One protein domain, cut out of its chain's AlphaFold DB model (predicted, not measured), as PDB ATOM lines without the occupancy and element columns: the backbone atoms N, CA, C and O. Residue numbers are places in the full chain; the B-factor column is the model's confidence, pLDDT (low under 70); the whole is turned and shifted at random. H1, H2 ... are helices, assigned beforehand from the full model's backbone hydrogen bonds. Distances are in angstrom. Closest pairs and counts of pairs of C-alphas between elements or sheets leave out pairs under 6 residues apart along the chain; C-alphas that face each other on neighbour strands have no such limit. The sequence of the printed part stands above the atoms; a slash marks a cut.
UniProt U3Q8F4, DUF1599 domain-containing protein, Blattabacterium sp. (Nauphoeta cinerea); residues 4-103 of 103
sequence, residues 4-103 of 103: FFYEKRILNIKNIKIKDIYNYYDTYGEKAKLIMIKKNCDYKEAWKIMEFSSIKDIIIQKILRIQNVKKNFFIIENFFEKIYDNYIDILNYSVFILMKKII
ATOM      1  N   PHE A   4       9.209 110.044  15.536       46.53
ATOM      2  CA  PHE A   4       9.193 110.379  16.963       46.53
ATOM      3  C   PHE A   4      10.528 110.086  17.666       46.53
ATOM      4  O   PHE A   4      10.910 110.800  18.590       46.53
ATOM      5  N   PHE A   5      11.266 109.066  17.212       48.25
ATOM      6  CA  PHE A   5      12.555 108.697  17.808       48.25
ATOM      7  C   PHE A   5      13.652 109.750  17.602       48.25
ATOM      8  O   PHE A   5      14.653 109.711  18.315       48.25
ATOM      9  N   TYR A   6      13.482 110.673  16.649       49.09
ATOM     10  CA  TYR A   6      14.513 111.649  16.302       49.09
ATOM     11  C   TYR A   6      14.213 113.071  16.805       49.09
ATOM     12  O   TYR A   6      15.129 113.717  17.309       49.09
ATOM     13  N   GLU A   7      12.958 113.550  16.756       46.44
ATOM     14  CA  GLU A   7      12.597 114.870  17.325       46.44
ATOM     15  C   GLU A   7      12.823 114.931  18.843       46.44
ATOM     16  O   GLU A   7      13.352 115.911  19.369       46.44
ATOM     17  N   LYS A   8      12.495 113.852  19.564       46.66
ATOM     18  CA  LYS A   8      12.864 113.698  20.974       46.66
ATOM     19  C   LYS A   8      14.208 112.987  21.074       46.66
ATOM     20  O   LYS A   8      14.216 111.786  21.321       46.66
ATOM     21  N   ARG A   9      15.316 113.729  20.875       41.31
ATOM     22  CA  ARG A   9      16.713 113.368  21.235       41.31
ATOM     23  C   ARG A   9      16.788 112.047  22.009       41.31
ATOM     24  O   ARG A   9      16.667 112.121  23.223       41.31
ATOM     25  N   ILE A  10      16.921 110.890  21.344       41.78
ATOM     26  CA  ILE A  10      17.151 109.555  21.945       41.78
ATOM     27  C   ILE A  10      16.661 109.488  23.409       41.78
ATOM     28  O   ILE A  10      17.429 109.248  24.339       41.78
ATOM     29  N   LEU A  11      15.385 109.803  23.661       42.38
ATOM     30  CA  LEU A  11      14.837 109.722  25.012       42.38
ATOM     31  C   LEU A  11      14.425 108.273  25.181       42.38
ATOM     32  O   LEU A  11      13.276 107.900  24.991       42.38
ATOM     33  N   ASN A  12      15.457 107.470  25.434       49.66
ATOM     34  CA  ASN A  12      15.431 106.176  26.079       49.66
ATOM     35  C   ASN A  12      14.214 105.333  25.665       49.66
ATOM     36  O   ASN A  12      13.215 105.288  26.378       49.66
ATOM     37  N   ILE A  13      14.312 104.606  24.544       56.22
ATOM     38  CA  ILE A  13      13.341 103.553  24.175       56.22
ATOM     39  C   ILE A  13      13.049 102.637  25.380       56.22
ATOM     40  O   ILE A  13      11.930 102.163  25.546       56.22
ATOM     41  N   LYS A  14      14.034 102.479  26.277       61.28
ATOM     42  CA  LYS A  14      13.929 101.762  27.553       61.28
ATOM     43  C   LYS A  14      12.867 102.301  28.531       61.28
ATOM     44  O   LYS A  14      12.429 101.535  29.376       61.28
ATOM     45  N   ASN A  15      12.442 103.564  28.429       68.62
ATOM     46  CA  ASN A  15      11.501 104.207  29.362       68.62
ATOM     47  C   ASN A  15      10.126 104.519  28.743       68.62
ATOM     48  O   ASN A  15       9.333 105.242  29.349       68.62
ATOM     49  N   ILE A  16       9.820 104.009  27.547       76.31
ATOM     50  CA  ILE A  16       8.494 104.192  26.946       76.31
ATOM     51  C   ILE A  16       7.508 103.248  27.636       76.31
ATOM     52  O   ILE A  16       7.703 102.033  27.648       76.31
ATOM     53  N   LYS A  17       6.425 103.792  28.203       84.19
ATOM     54  CA  LYS A  17       5.368 102.967  28.796       84.19
ATOM     55  C   LYS A  17       4.566 102.296  27.686       84.19
ATOM     56  O   LYS A  17       4.241 102.924  26.683       84.19
ATOM     57  N   ILE A  18       4.154 101.049  27.910       85.00
ATOM     58  CA  ILE A  18       3.322 100.280  26.969       85.00
ATOM     59  C   ILE A  18       2.063 101.062  26.549       85.00
ATOM     60  O   ILE A  18       1.717 101.093  25.373       85.00
ATOM     61  N   LYS A  19       1.418 101.763  27.492       86.25
ATOM     62  CA  LYS A  19       0.243 102.606  27.214       86.25
ATOM     63  C   LYS A  19       0.522 103.692  26.169       86.25
ATOM     64  O   LYS A  19      -0.321 103.947  25.317       86.25
ATOM     65  N   ASP A  20       1.705 104.297  26.210       85.31
ATOM     66  CA  ASP A  20       2.078 105.334  25.252       85.31
ATOM     67  C   ASP A  20       2.258 104.736  23.851       85.31
ATOM     68  O   ASP A  20       1.859 105.356  22.871       85.31
ATOM     69  N   ILE A  21       2.775 103.505  23.744       84.75
ATOM     70  CA  ILE A  21       2.916 102.790  22.462       84.75
ATOM     71  C   ILE A  21       1.554 102.594  21.794       84.75
ATOM     72  O   ILE A  21       1.422 102.904  20.611       84.75
ATOM     73  N   TYR A  22       0.549 102.126  22.541       89.12
ATOM     74  CA  TYR A  22      -0.811 101.968  22.019       89.12
ATOM     75  C   TYR A  22      -1.403 103.305  21.573       89.12
ATOM     76  O   TYR A  22      -1.847 103.423  20.436       89.12
ATOM     77  N   ASN A  23      -1.286 104.349  22.401       89.88
ATOM     78  CA  ASN A  23      -1.755 105.685  22.030       89.88
ATOM     79  C   ASN A  23      -1.103 106.186  20.731       89.88
ATOM     80  O   ASN A  23      -1.781 106.762  19.879       89.88
ATOM     81  N   TYR A  24       0.206 105.975  20.553       85.25
ATOM     82  CA  TYR A  24       0.886 106.346  19.312       85.25
ATOM     83  C   TYR A  24       0.410 105.509  18.130       85.25
ATOM     84  O   TYR A  24       0.194 106.069  17.056       85.25
ATOM     85  N   TYR A  25       0.263 104.196  18.308       88.00
ATOM     86  CA  TYR A  25      -0.254 103.312  17.271       88.00
ATOM     87  C   TYR A  25      -1.616 103.804  16.770       88.00
ATOM     88  O   TYR A  25      -1.751 104.074  15.576       88.00
ATOM     89  N   ASP A  26      -2.560 104.038  17.683       92.44
ATOM     90  CA  ASP A  26      -3.908 104.508  17.356       92.44
ATOM     91  C   ASP A  26      -3.870 105.881  16.680       92.44
ATOM     92  O   ASP A  26      -4.455 106.081  15.616       92.44
ATOM     93  N   THR A  27      -3.099 106.818  17.241       91.62
ATOM     94  CA  THR A  27      -2.963 108.176  16.691       91.62
ATOM     95  C   THR A  27      -2.443 108.154  15.253       91.62
ATOM     96  O   THR A  27      -2.946 108.871  14.385       91.62
ATOM     97  N   TYR A  28      -1.403 107.365  14.981       89.94
ATOM     98  CA  TYR A  28      -0.806 107.300  13.650       89.94
ATOM     99  C   TYR A  28      -1.643 106.474  12.671       89.94
ATOM    100  O   TYR A  28      -1.674 106.814  11.487       89.94
ATOM    101  N   GLY A  29      -2.341 105.445  13.156       93.81
ATOM    102  CA  GLY A  29      -3.318 104.685  12.383       93.81
ATOM    103  C   GLY A  29      -4.470 105.567  11.904       93.81
ATOM    104  O   GLY A  29      -4.760 105.597  10.709       93.81
ATOM    105  N   GLU A  30      -5.055 106.367  12.799       95.94
ATOM    106  CA  GLU A  30      -6.116 107.320  12.444       95.94
ATOM    107  C   GLU A  30      -5.621 108.391  11.464       95.94
ATOM    108  O   GLU A  30      -6.273 108.654  10.454       95.94
ATOM    109  N   LYS A  31      -4.417 108.946  11.661       94.19
ATOM    110  CA  LYS A  31      -3.823 109.878  10.681       94.19
ATOM    111  C   LYS A  31      -3.688 109.254   9.291       94.19
ATOM    112  O   LYS A  31      -4.066 109.880   8.301       94.19
ATOM    113  N   ALA A  32      -3.164 108.031   9.205       95.62
ATOM    114  CA  ALA A  32      -3.001 107.341   7.928       95.62
ATOM    115  C   ALA A  32      -4.350 107.097   7.240       95.62
ATOM    116  O   ALA A  32      -4.494 107.396   6.052       95.62
ATOM    117  N   LYS A  33      -5.353 106.655   8.007       96.12
ATOM    118  CA  LYS A  33      -6.730 106.440   7.554       96.12
ATOM    119  C   LYS A  33      -7.382 107.723   7.042       96.12
ATOM    120  O   LYS A  33      -7.950 107.710   5.954       96.12
ATOM    121  N   LEU A  34      -7.265 108.840   7.759       96.69
ATOM    122  CA  LEU A  34      -7.801 110.133   7.314       96.69
ATOM    123  C   LEU A  34      -7.177 110.577   5.985       96.69
ATOM    124  O   LEU A  34      -7.887 110.996   5.068       96.69
ATOM    125  N   ILE A  35      -5.858 110.424   5.845       95.38
ATOM    126  CA  ILE A  35      -5.147 110.729   4.596       95.38
ATOM    127  C   ILE A  35      -5.598 109.792   3.469       95.38
ATOM    128  O   ILE A  35      -5.794 110.243   2.341       95.38
ATOM    129  N   MET A  36      -5.794 108.505   3.764       94.69
ATOM    130  CA  MET A  36      -6.294 107.523   2.802       94.69
ATOM    131  C   MET A  36      -7.681 107.908   2.287       94.69
ATOM    132  O   MET A  36      -7.888 107.918   1.078       94.69
ATOM    133  N   ILE A  37      -8.608 108.261   3.184       94.88
ATOM    134  CA  ILE A  37      -9.975 108.675   2.836       94.88
ATOM    135  C   ILE A  37      -9.942 109.914   1.941       94.88
ATOM    136  O   ILE A  37     -10.586 109.926   0.893       94.88
ATOM    137  N   LYS A  38      -9.143 110.922   2.313       94.88
ATOM    138  CA  LYS A  38      -8.974 112.139   1.515       94.88
ATOM    139  C   LYS A  38      -8.481 111.814   0.101       94.88
ATOM    140  O   LYS A  38      -9.121 112.193  -0.871       94.88
ATOM    141  N   LYS A  39      -7.417 111.015  -0.020       90.12
ATOM    142  CA  LYS A  39      -6.890 110.584  -1.324       90.12
ATOM    143  C   LYS A  39      -7.896 109.758  -2.119       90.12
ATOM    144  O   LYS A  39      -7.991 109.909  -3.329       90.12
ATOM    145  N   ASN A  40      -8.648 108.884  -1.460       92.00
ATOM    146  CA  ASN A  40      -9.650 108.068  -2.135       92.00
ATOM    147  C   ASN A  40     -10.773 108.931  -2.734       92.00
ATOM    148  O   ASN A  40     -11.260 108.612  -3.817       92.00
ATOM    149  N   CYS A  41     -11.128 110.037  -2.069       91.56
ATOM    150  CA  CYS A  41     -12.019 111.064  -2.608       91.56
ATOM    151  C   CYS A  41     -11.389 111.780  -3.814       91.56
ATOM    152  O   CYS A  41     -12.020 111.869  -4.865       91.56
ATOM    153  N   ASP A  42     -10.135 112.227  -3.688       90.75
ATOM    154  CA  ASP A  42      -9.423 112.964  -4.744       90.75
ATOM    155  C   ASP A  42      -9.227 112.124  -6.024       90.75
ATOM    156  O   ASP A  42      -9.347 112.633  -7.138       90.75
ATOM    157  N   TYR A  43      -8.960 110.822  -5.874       87.62
ATOM    158  CA  TYR A  43      -8.635 109.904  -6.973       87.62
ATOM    159  C   TYR A  43      -9.755 108.913  -7.324       87.62
ATOM    160  O   TYR A  43      -9.514 107.989  -8.099       87.62
ATOM    161  N   LYS A  44     -10.965 109.074  -6.766       90.12
ATOM    162  CA  LYS A  44     -12.159 108.246  -7.051       90.12
ATOM    163  C   LYS A  44     -11.880 106.735  -7.098       90.12
ATOM    164  O   LYS A  44     -12.240 106.057  -8.055       90.12
ATOM    165  N   GLU A  45     -11.214 106.205  -6.075       89.56
ATOM    166  CA  GLU A  45     -10.889 104.770  -5.975       89.56
ATOM    167  C   GLU A  45     -10.017 104.196  -7.110       89.56
ATOM    168  O   GLU A  45     -10.048 102.991  -7.360       89.56
ATOM    169  N   ALA A  46      -9.188 105.016  -7.768       92.44
ATOM    170  CA  ALA A  46      -8.297 104.584  -8.855       92.44
ATOM    171  C   ALA A  46      -7.473 103.318  -8.538       92.44
ATOM    172  O   ALA A  46      -7.201 102.513  -9.425       92.44
ATOM    173  N   TRP A  47      -7.128 103.080  -7.270       93.00
ATOM    174  CA  TRP A  47      -6.407 101.880  -6.834       93.00
ATOM    175  C   TRP A  47      -7.131 100.561  -7.159       93.00
ATOM    176  O   TRP A  47      -6.469  99.533  -7.300       93.00
ATOM    177  N   LYS A  48      -8.464 100.564  -7.326       92.69
ATOM    178  CA  LYS A  48      -9.234  99.365  -7.698       92.69
ATOM    179  C   LYS A  48      -8.902  98.877  -9.105       92.69
ATOM    180  O   LYS A  48      -8.813  97.669  -9.313       92.69
ATOM    181  N   ILE A  49      -8.686  99.792 -10.048       93.44
ATOM    182  CA  ILE A  49      -8.378  99.464 -11.450       93.44
ATOM    183  C   ILE A  49      -6.877  99.303 -11.714       93.44
ATOM    184  O   ILE A  49      -6.491  98.817 -12.771       93.44
ATOM    185  N   MET A  50      -6.023  99.683 -10.763       93.56
ATOM    186  CA  MET A  50      -4.576  99.513 -10.881       93.56
ATOM    187  C   MET A  50      -4.166  98.046 -10.750       93.56
ATOM    188  O   MET A  50      -4.735  97.283  -9.964       93.56
ATOM    189  N   GLU A  51      -3.120  97.663 -11.478       95.06
ATOM    190  CA  GLU A  51      -2.494  96.357 -11.320       95.06
ATOM    191  C   GLU A  51      -1.684  96.275 -10.018       95.06
ATOM    192  O   GLU A  51      -1.146  97.264  -9.510       95.06
ATOM    193  N   PHE A  52      -1.538  95.060  -9.483       94.19
ATOM    194  CA  PHE A  52      -0.714  94.823  -8.294       94.19
ATOM    195  C   PHE A  52       0.758  95.205  -8.512       94.19
ATOM    196  O   PHE A  52       1.413  95.653  -7.573       94.19
ATOM    197  N   SER A  53       1.286  95.017  -9.725       95.94
ATOM    198  CA  SER A  53       2.606  95.501 -10.164       95.94
ATOM    199  C   SER A  53       2.730  97.008  -9.941       95.94
ATOM    200  O   SER A  53       3.605  97.436  -9.195       95.94
ATOM    201  N   SER A  54       1.782  97.792 -10.457       96.56
ATOM    202  CA  SER A  54       1.790  99.253 -10.348       96.56
ATOM    203  C   SER A  54       1.769  99.739  -8.900       96.56
ATOM    204  O   SER A  54       2.504 100.659  -8.544       96.56
ATOM    205  N   ILE A  55       0.958  99.121  -8.032       95.38
ATOM    206  CA  ILE A  55       0.914  99.519  -6.615       95.38
ATOM    207  C   ILE A  55       2.241  99.180  -5.914       95.38
ATOM    208  O   ILE A  55       2.747  99.988  -5.131       95.38
ATOM    209  N   LYS A  56       2.850  98.025  -6.223       96.50
ATOM    210  CA  LYS A  56       4.188  97.669  -5.719       96.50
ATOM    211  C   LYS A  56       5.249  98.669  -6.182       96.50
ATOM    212  O   LYS A  56       6.049  99.108  -5.358       96.50
ATOM    213  N   ASP A  57       5.226  99.073  -7.447       97.75
ATOM    214  CA  ASP A  57       6.183 100.039  -7.994       97.75
ATOM    215  C   ASP A  57       6.067 101.402  -7.306       97.75
ATOM    216  O   ASP A  57       7.078 102.023  -6.971       97.75
ATOM    217  N   ILE A  58       4.845 101.839  -6.984       96.56
ATOM    218  CA  ILE A  58       4.624 103.057  -6.196       96.56
ATOM    219  C   ILE A  58       5.214 102.920  -4.790       96.56
ATOM    220  O   ILE A  58       5.883 103.841  -4.316       96.56
ATOM    221  N   ILE A  59       5.024 101.780  -4.119       97.06
ATOM    222  CA  ILE A  59       5.639 101.530  -2.806       97.06
ATOM    223  C   ILE A  59       7.170 101.610  -2.909       97.06
ATOM    224  O   ILE A  59       7.806 102.289  -2.096       97.06
ATOM    225  N   ILE A  60       7.766 100.988  -3.930       98.00
ATOM    226  CA  ILE A  60       9.214 101.038  -4.179       98.00
ATOM    227  C   ILE A  60       9.670 102.485  -4.404       98.00
ATOM    228  O   ILE A  60      10.640 102.927  -3.784       98.00
ATOM    229  N   GLN A  61       8.947 103.265  -5.210       97.69
ATOM    230  CA  GLN A  61       9.252 104.677  -5.453       97.69
ATOM    231  C   GLN A  61       9.260 105.497  -4.152       97.69
ATOM    232  O   GLN A  61      10.152 106.324  -3.943       97.69
ATOM    233  N   LYS A  62       8.306 105.255  -3.244       95.88
ATOM    234  CA  LYS A  62       8.250 105.924  -1.931       95.88
ATOM    235  C   LYS A  62       9.426 105.527  -1.039       95.88
ATOM    236  O   LYS A  62      10.020 106.394  -0.397       95.88
ATOM    237  N   ILE A  63       9.828 104.254  -1.046       96.31
ATOM    238  CA  ILE A  63      11.023 103.779  -0.327       96.31
ATOM    239  C   ILE A  63      12.283 104.471  -0.858       96.31
ATOM    240  O   ILE A  63      13.062 105.015  -0.071       96.31
ATOM    241  N   LEU A  64      12.468 104.509  -2.180       96.25
ATOM    242  CA  LEU A  64      13.605 105.188  -2.809       96.25
ATOM    243  C   LEU A  64      13.608 106.688  -2.493       96.25
ATOM    244  O   LEU A  64      14.663 107.265  -2.224       96.25
ATOM    245  N   ARG A  65      12.431 107.320  -2.429       94.00
ATOM    246  CA  ARG A  65      12.306 108.721  -2.014       94.00
ATOM    247  C   ARG A  65      12.745 108.930  -0.567       94.00
ATOM    248  O   ARG A  65      13.506 109.859  -0.312       94.00
ATOM    249  N   ILE A  66      12.354 108.055   0.360       92.00
ATOM    250  CA  ILE A  66      12.834 108.093   1.753       92.00
ATOM    251  C   ILE A  66      14.359 107.949   1.805       92.00
ATOM    252  O   ILE A  66      15.019 108.710   2.510       92.00
ATOM    253  N   GLN A  67      14.934 107.002   1.058       91.38
ATOM    254  CA  GLN A  67      16.387 106.806   1.012       91.38
ATOM    255  C   GLN A  67      17.112 108.049   0.485       91.38
ATOM    256  O   GLN A  67      18.117 108.464   1.060       91.38
ATOM    257  N   ASN A  68      16.585 108.676  -0.568       90.12
ATOM    258  CA  ASN A  68      17.165 109.892  -1.124       90.12
ATOM    259  C   ASN A  68      17.086 111.073  -0.146       90.12
ATOM    260  O   ASN A  68      18.062 111.800   0.026       90.12
ATOM    261  N   VAL A  69      15.950 111.241   0.539       87.38
ATOM    262  CA  VAL A  69      15.795 112.287   1.561       87.38
ATOM    263  C   VAL A  69      16.773 112.065   2.717       87.38
ATOM    264  O   VAL A  69      17.411 113.012   3.163       87.38
ATOM    265  N   LYS A  70      16.971 110.812   3.149       81.88
ATOM    266  CA  LYS A  70      17.963 110.469   4.180       81.88
ATOM    267  C   LYS A  70      19.404 110.752   3.755       81.88
ATOM    268  O   LYS A  70      20.191 111.133   4.607       81.88
ATOM    269  N   LYS A  71      19.766 110.582   2.479       86.12
ATOM    270  CA  LYS A  71      21.119 110.907   1.982       86.12
ATOM    271  C   LYS A  71      21.391 112.413   1.952       86.12
ATOM    272  O   LYS A  71      22.525 112.825   2.156       86.12
ATOM    273  N   ASN A  72      20.355 113.222   1.745       83.88
ATOM    274  CA  ASN A  72      20.455 114.673   1.579       83.88
ATOM    275  C   ASN A  72      19.881 115.446   2.781       83.88
ATOM    276  O   ASN A  72      19.408 116.571   2.632       83.88
ATOM    277  N   PHE A  73      19.877 114.843   3.973       74.88
ATOM    278  CA  PHE A  73      19.140 115.362   5.131       74.88
ATOM    279  C   PHE A  73      19.612 116.739   5.616       74.88
ATOM    280  O   PHE A  73      18.815 117.489   6.166       74.88
ATOM    281  N   PHE A  74      20.880 117.090   5.385       70.44
ATOM    282  CA  PHE A  74      21.420 118.415   5.701       70.44
ATOM    283  C   PHE A  74      20.978 119.512   4.719       70.44
ATOM    284  O   PHE A  74      21.112 120.689   5.027       70.44
ATOM    285  N   ILE A  75      20.478 119.137   3.538       75.75
ATOM    286  CA  ILE A  75      20.121 120.057   2.445       75.75
ATOM    287  C   ILE A  75      18.601 120.270   2.390       75.75
ATOM    288  O   ILE A  75      18.119 121.308   1.949       75.75
ATOM    289  N   ILE A  76      17.823 119.271   2.809       72.00
ATOM    290  CA  ILE A  76      16.369 119.275   2.670       72.00
ATOM    291  C   ILE A  76      15.722 119.829   3.941       72.00
ATOM    292  O   ILE A  76      15.652 119.152   4.965       72.00
ATOM    293  N   GLU A  77      15.141 121.021   3.843       70.69
ATOM    294  CA  GLU A  77      14.232 121.524   4.873       70.69
ATOM    295  C   GLU A  77      13.022 120.589   5.042       70.69
ATOM    296  O   GLU A  77      12.502 120.008   4.072       70.69
ATOM    297  N   ASN A  78      12.590 120.430   6.297       78.19
ATOM    298  CA  ASN A  78      11.496 119.553   6.723       78.19
ATOM    299  C   ASN A  78      11.660 118.095   6.254       78.19
ATOM    300  O   ASN A  78      10.682 117.408   5.946       78.19
ATOM    301  N   PHE A  79      12.901 117.591   6.182       78.38
ATOM    302  CA  PHE A  79      13.167 116.229   5.710       78.38
ATOM    303  C   PHE A  79      12.392 115.162   6.499       78.38
ATOM    304  O   PHE A  79      11.994 114.143   5.936       78.38
ATOM    305  N   PHE A  80      12.143 115.401   7.788       77.00
ATOM    306  CA  PHE A  80      11.390 114.492   8.643       77.00
ATOM    307  C   PHE A  80       9.929 114.356   8.219       77.00
ATOM    308  O   PHE A  80       9.450 113.231   8.085       77.00
ATOM    309  N   GLU A  81       9.239 115.476   7.987       82.44
ATOM    310  CA  GLU A  81       7.842 115.493   7.535       82.44
ATOM    311  C   GLU A  81       7.734 114.771   6.192       82.44
ATOM    312  O   GLU A  81       6.963 113.826   6.040       82.44
ATOM    313  N   LYS A  82       8.661 115.074   5.273       82.88
ATOM    314  CA  LYS A  82       8.758 114.387   3.981       82.88
ATOM    315  C   LYS A  82       8.937 112.877   4.143       82.88
ATOM    316  O   LYS A  82       8.295 112.115   3.428       82.88
ATOM    317  N   ILE A  83       9.791 112.406   5.051       87.81
ATOM    318  CA  ILE A  83       9.947 110.964   5.307       87.81
ATOM    319  C   ILE A  83       8.655 110.368   5.879       87.81
ATOM    320  O   ILE A  83       8.236 109.291   5.453       87.81
ATOM    321  N   TYR A  84       8.034 111.053   6.838       88.56
ATOM    322  CA  TYR A  84       6.817 110.606   7.508       88.56
ATOM    323  C   TYR A  84       5.643 110.443   6.536       88.56
ATOM    324  O   TYR A  84       5.017 109.382   6.521       88.56
ATOM    325  N   ASP A  85       5.425 111.414   5.652       90.94
ATOM    326  CA  ASP A  85       4.377 111.354   4.630       90.94
ATOM    327  C   ASP A  85       4.577 110.174   3.677       90.94
ATOM    328  O   ASP A  85       3.630 109.468   3.326       90.94
ATOM    329  N   ASN A  86       5.829 109.893   3.295       94.00
ATOM    330  CA  ASN A  86       6.129 108.743   2.443       94.00
ATOM    331  C   ASN A  86       5.874 107.410   3.169       94.00
ATOM    332  O   ASN A  86       5.459 106.449   2.525       94.00
ATOM    333  N   TYR A  87       6.071 107.335   4.491       94.12
ATOM    334  CA  TYR A  87       5.699 106.145   5.263       94.12
ATOM    335  C   TYR A  87       4.182 105.946   5.340       94.12
ATOM    336  O   TYR A  87       3.725 104.813   5.191       94.12
ATOM    337  N   ILE A  88       3.405 107.017   5.543       94.81
ATOM    338  CA  ILE A  88       1.937 106.938   5.500       94.81
ATOM    339  C   ILE A  88       1.469 106.454   4.127       94.81
ATOM    340  O   ILE A  88       0.603 105.586   4.043       94.81
ATOM    341  N   ASP A  89       2.070 106.965   3.053       95.06
ATOM    342  CA  ASP A  89       1.742 106.530   1.697       95.06
ATOM    343  C   ASP A  89       1.996 105.035   1.505       95.06
ATOM    344  O   ASP A  89       1.117 104.326   1.021       95.06
ATOM    345  N   ILE A  90       3.162 104.535   1.928       96.62
ATOM    346  CA  ILE A  90       3.492 103.104   1.859       96.62
ATOM    347  C   ILE A  90       2.468 102.263   2.631       96.62
ATOM    348  O   ILE A  90       2.023 101.231   2.126       96.62
ATOM    349  N   LEU A  91       2.072 102.701   3.832       96.25
ATOM    350  CA  LEU A  91       1.052 102.024   4.634       96.25
ATOM    351  C   LEU A  91      -0.287 101.965   3.887       96.25
ATOM    352  O   LEU A  91      -0.854 100.886   3.739       96.25
ATOM    353  N   ASN A  92      -0.755 103.093   3.355       96.12
ATOM    354  CA  ASN A  92      -2.031 103.173   2.646       96.12
ATOM    355  C   ASN A  92      -2.043 102.326   1.363       96.12
ATOM    356  O   ASN A  92      -2.999 101.592   1.125       96.12
ATOM    357  N   TYR A  93      -0.966 102.339   0.570       96.06
ATOM    358  CA  TYR A  93      -0.866 101.476  -0.616       96.06
ATOM    359  C   TYR A  93      -0.817  99.988  -0.257       96.06
ATOM    360  O   TYR A  93      -1.369  99.160  -0.981       96.06
ATOM    361  N   SER A  94      -0.216  99.645   0.883       95.31
ATOM    362  CA  SER A  94      -0.220  98.274   1.397       95.31
ATOM    363  C   SER A  94      -1.635  97.842   1.805       95.31
ATOM    364  O   SER A  94      -2.052  96.732   1.478       95.31
ATOM    365  N   VAL A  95      -2.412  98.728   2.443       94.81
ATOM    366  CA  VAL A  95      -3.837  98.497   2.749       94.81
ATOM    367  C   VAL A  95      -4.660  98.325   1.469       94.81
ATOM    368  O   VAL A  95      -5.447  97.386   1.393       94.81
ATOM    369  N   PHE A  96      -4.442  99.141   0.432       94.44
ATOM    370  CA  PHE A  96      -5.130  98.970  -0.855       94.44
ATOM    371  C   PHE A  96      -4.842  97.615  -1.510       94.44
ATOM    372  O   PHE A  96      -5.765  96.989  -2.026       94.44
ATOM    373  N   ILE A  97      -3.602  97.114  -1.441       94.50
ATOM    374  CA  ILE A  97      -3.277  95.754  -1.909       94.50
ATOM    375  C   ILE A  97      -4.072  94.707  -1.121       94.50
ATOM    376  O   ILE A  97      -4.637  93.795  -1.724       94.50
ATOM    377  N   LEU A  98      -4.125  94.827   0.210       94.19
ATOM    378  CA  LEU A  98      -4.867  93.891   1.059       94.19
ATOM    379  C   LEU A  98      -6.365  93.910   0.743       94.19
ATOM    380  O   LEU A  98      -6.957  92.850   0.572       94.19
ATOM    381  N   MET A  99      -6.962  95.095   0.597       92.69
ATOM    382  CA  MET A  99      -8.367  95.242   0.213       92.69
ATOM    383  C   MET A  99      -8.638  94.646  -1.171       92.69
ATOM    384  O   MET A  99      -9.587  93.888  -1.326       92.69
ATOM    385  N   LYS A 100      -7.775  94.922  -2.158       90.44
ATOM    386  CA  LYS A 100      -7.892  94.384  -3.525       90.44
ATOM    387  C   LYS A 100      -7.739  92.862  -3.592       90.44
ATOM    388  O   LYS A 100      -8.186  92.251  -4.546       90.44
ATOM    389  N   LYS A 101      -7.062  92.240  -2.622       86.81
ATOM    390  CA  LYS A 101      -6.959  90.776  -2.537       86.81
ATOM    391  C   LYS A 101      -8.248  90.132  -2.000       86.81
ATOM    392  O   LYS A 101      -8.457  88.944  -2.224       86.81
ATOM    393  N   ILE A 102      -9.046  90.886  -1.243       86.56
ATOM    394  CA  ILE A 102     -10.268  90.406  -0.581       86.56
ATOM    395  C   ILE A 102     -11.510  90.637  -1.452       86.56
ATOM    396  O   ILE A 102     -12.414  89.807  -1.427       86.56
ATOM    397  N   ILE A 103     -11.558  91.763  -2.170       75.38
ATOM    398  CA  ILE A 103     -12.641  92.153  -3.093       75.38
ATOM    399  C   ILE A 103     -12.410  91.508  -4.456       75.38
ATOM    400  O   ILE A 103     -13.380  90.942  -5.000       75.38
TER     401      ILE A 103
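This is residues 4 to 103 of the 103 residues of the protein "DUF1599 domain-containing protein" of Blattabacterium sp. (Nauphoeta cinerea) (UniProt U3Q8F4). Two long helices, H3 and H4, lie side by side as a helical hairpin, and a third long helix, H2, crosses H4 on the side away from H3. H4 is thus the middle one of the three; the first part of H2, residues 18 to 23, sticks out, and the short H1 touches no helix. The printed part has 100 residues, with four named helices in the order H1, H2, H3, H4 and no named strand; the class is all helix. The whole is loose, with a radius of gyration of the C-alphas of 15.9 A, and the C-alphas span 44 by 36 by 21 A.

H1 is residues 4 to 7, 5.6 A from first to last C-alpha, and C-alpha 4 is at (9.193, 110.379, 16.963). H2 is residues 18 to 42, the longest helix by residues, and measures 36.5 A from C-alpha 18 at (3.322, 100.280, 26.969) to C-alpha 42. H3 is residues 52 to 71, 29.0 A long from first to last C-alpha. H4 is residues 79 to 102, 35.4 A long, and ends with C-alpha 102 at (-10.268, 90.406, -0.581).

H1 is apart from H2, H3 and H4. H2 and H4 touch, with their lines at 74 degrees, about perpendicular. The closest C-alphas of H2 and H4 are those of Ala 32 and Ile 88, 5.5 A apart. H2 touches H4 with residues 32 to 36 alone, and H4 touches H2 with residues 88 to 92 alone. H2 and H3 are apart. H3 and H4 touch and form a helical hairpin, at a shallow tilt of 15 degrees, opposite ways. Their closest C-alphas are those of Ile 59 and Ile 90, 5.4 A apart, and 22 pairs of C-alphas are within 8 A. In H2, H3 and H4 every backbone O i to N i+4 pair is within hydrogen-bond range. H1, with 4 residues, is too short for such a pair, and its 1 pair of O i and N i+3 is not within range.

The two C-alphas farthest apart are those of Asn 15 and Ile 49, 45.6 A. The printed part has no cut and ends at residue 103, the chain's last residue. The links from H1 to H2, H2 to H3 and H3 to H4 have 10, 9 and 7 residues, and each is short but not tight. Residues 14 to 23, of which 18 to 23 belong to H2, stand free, and so do residues 71 to 76. The mean pLDDT of the printed part is 85.3, and residues 4 to 15 are under 70.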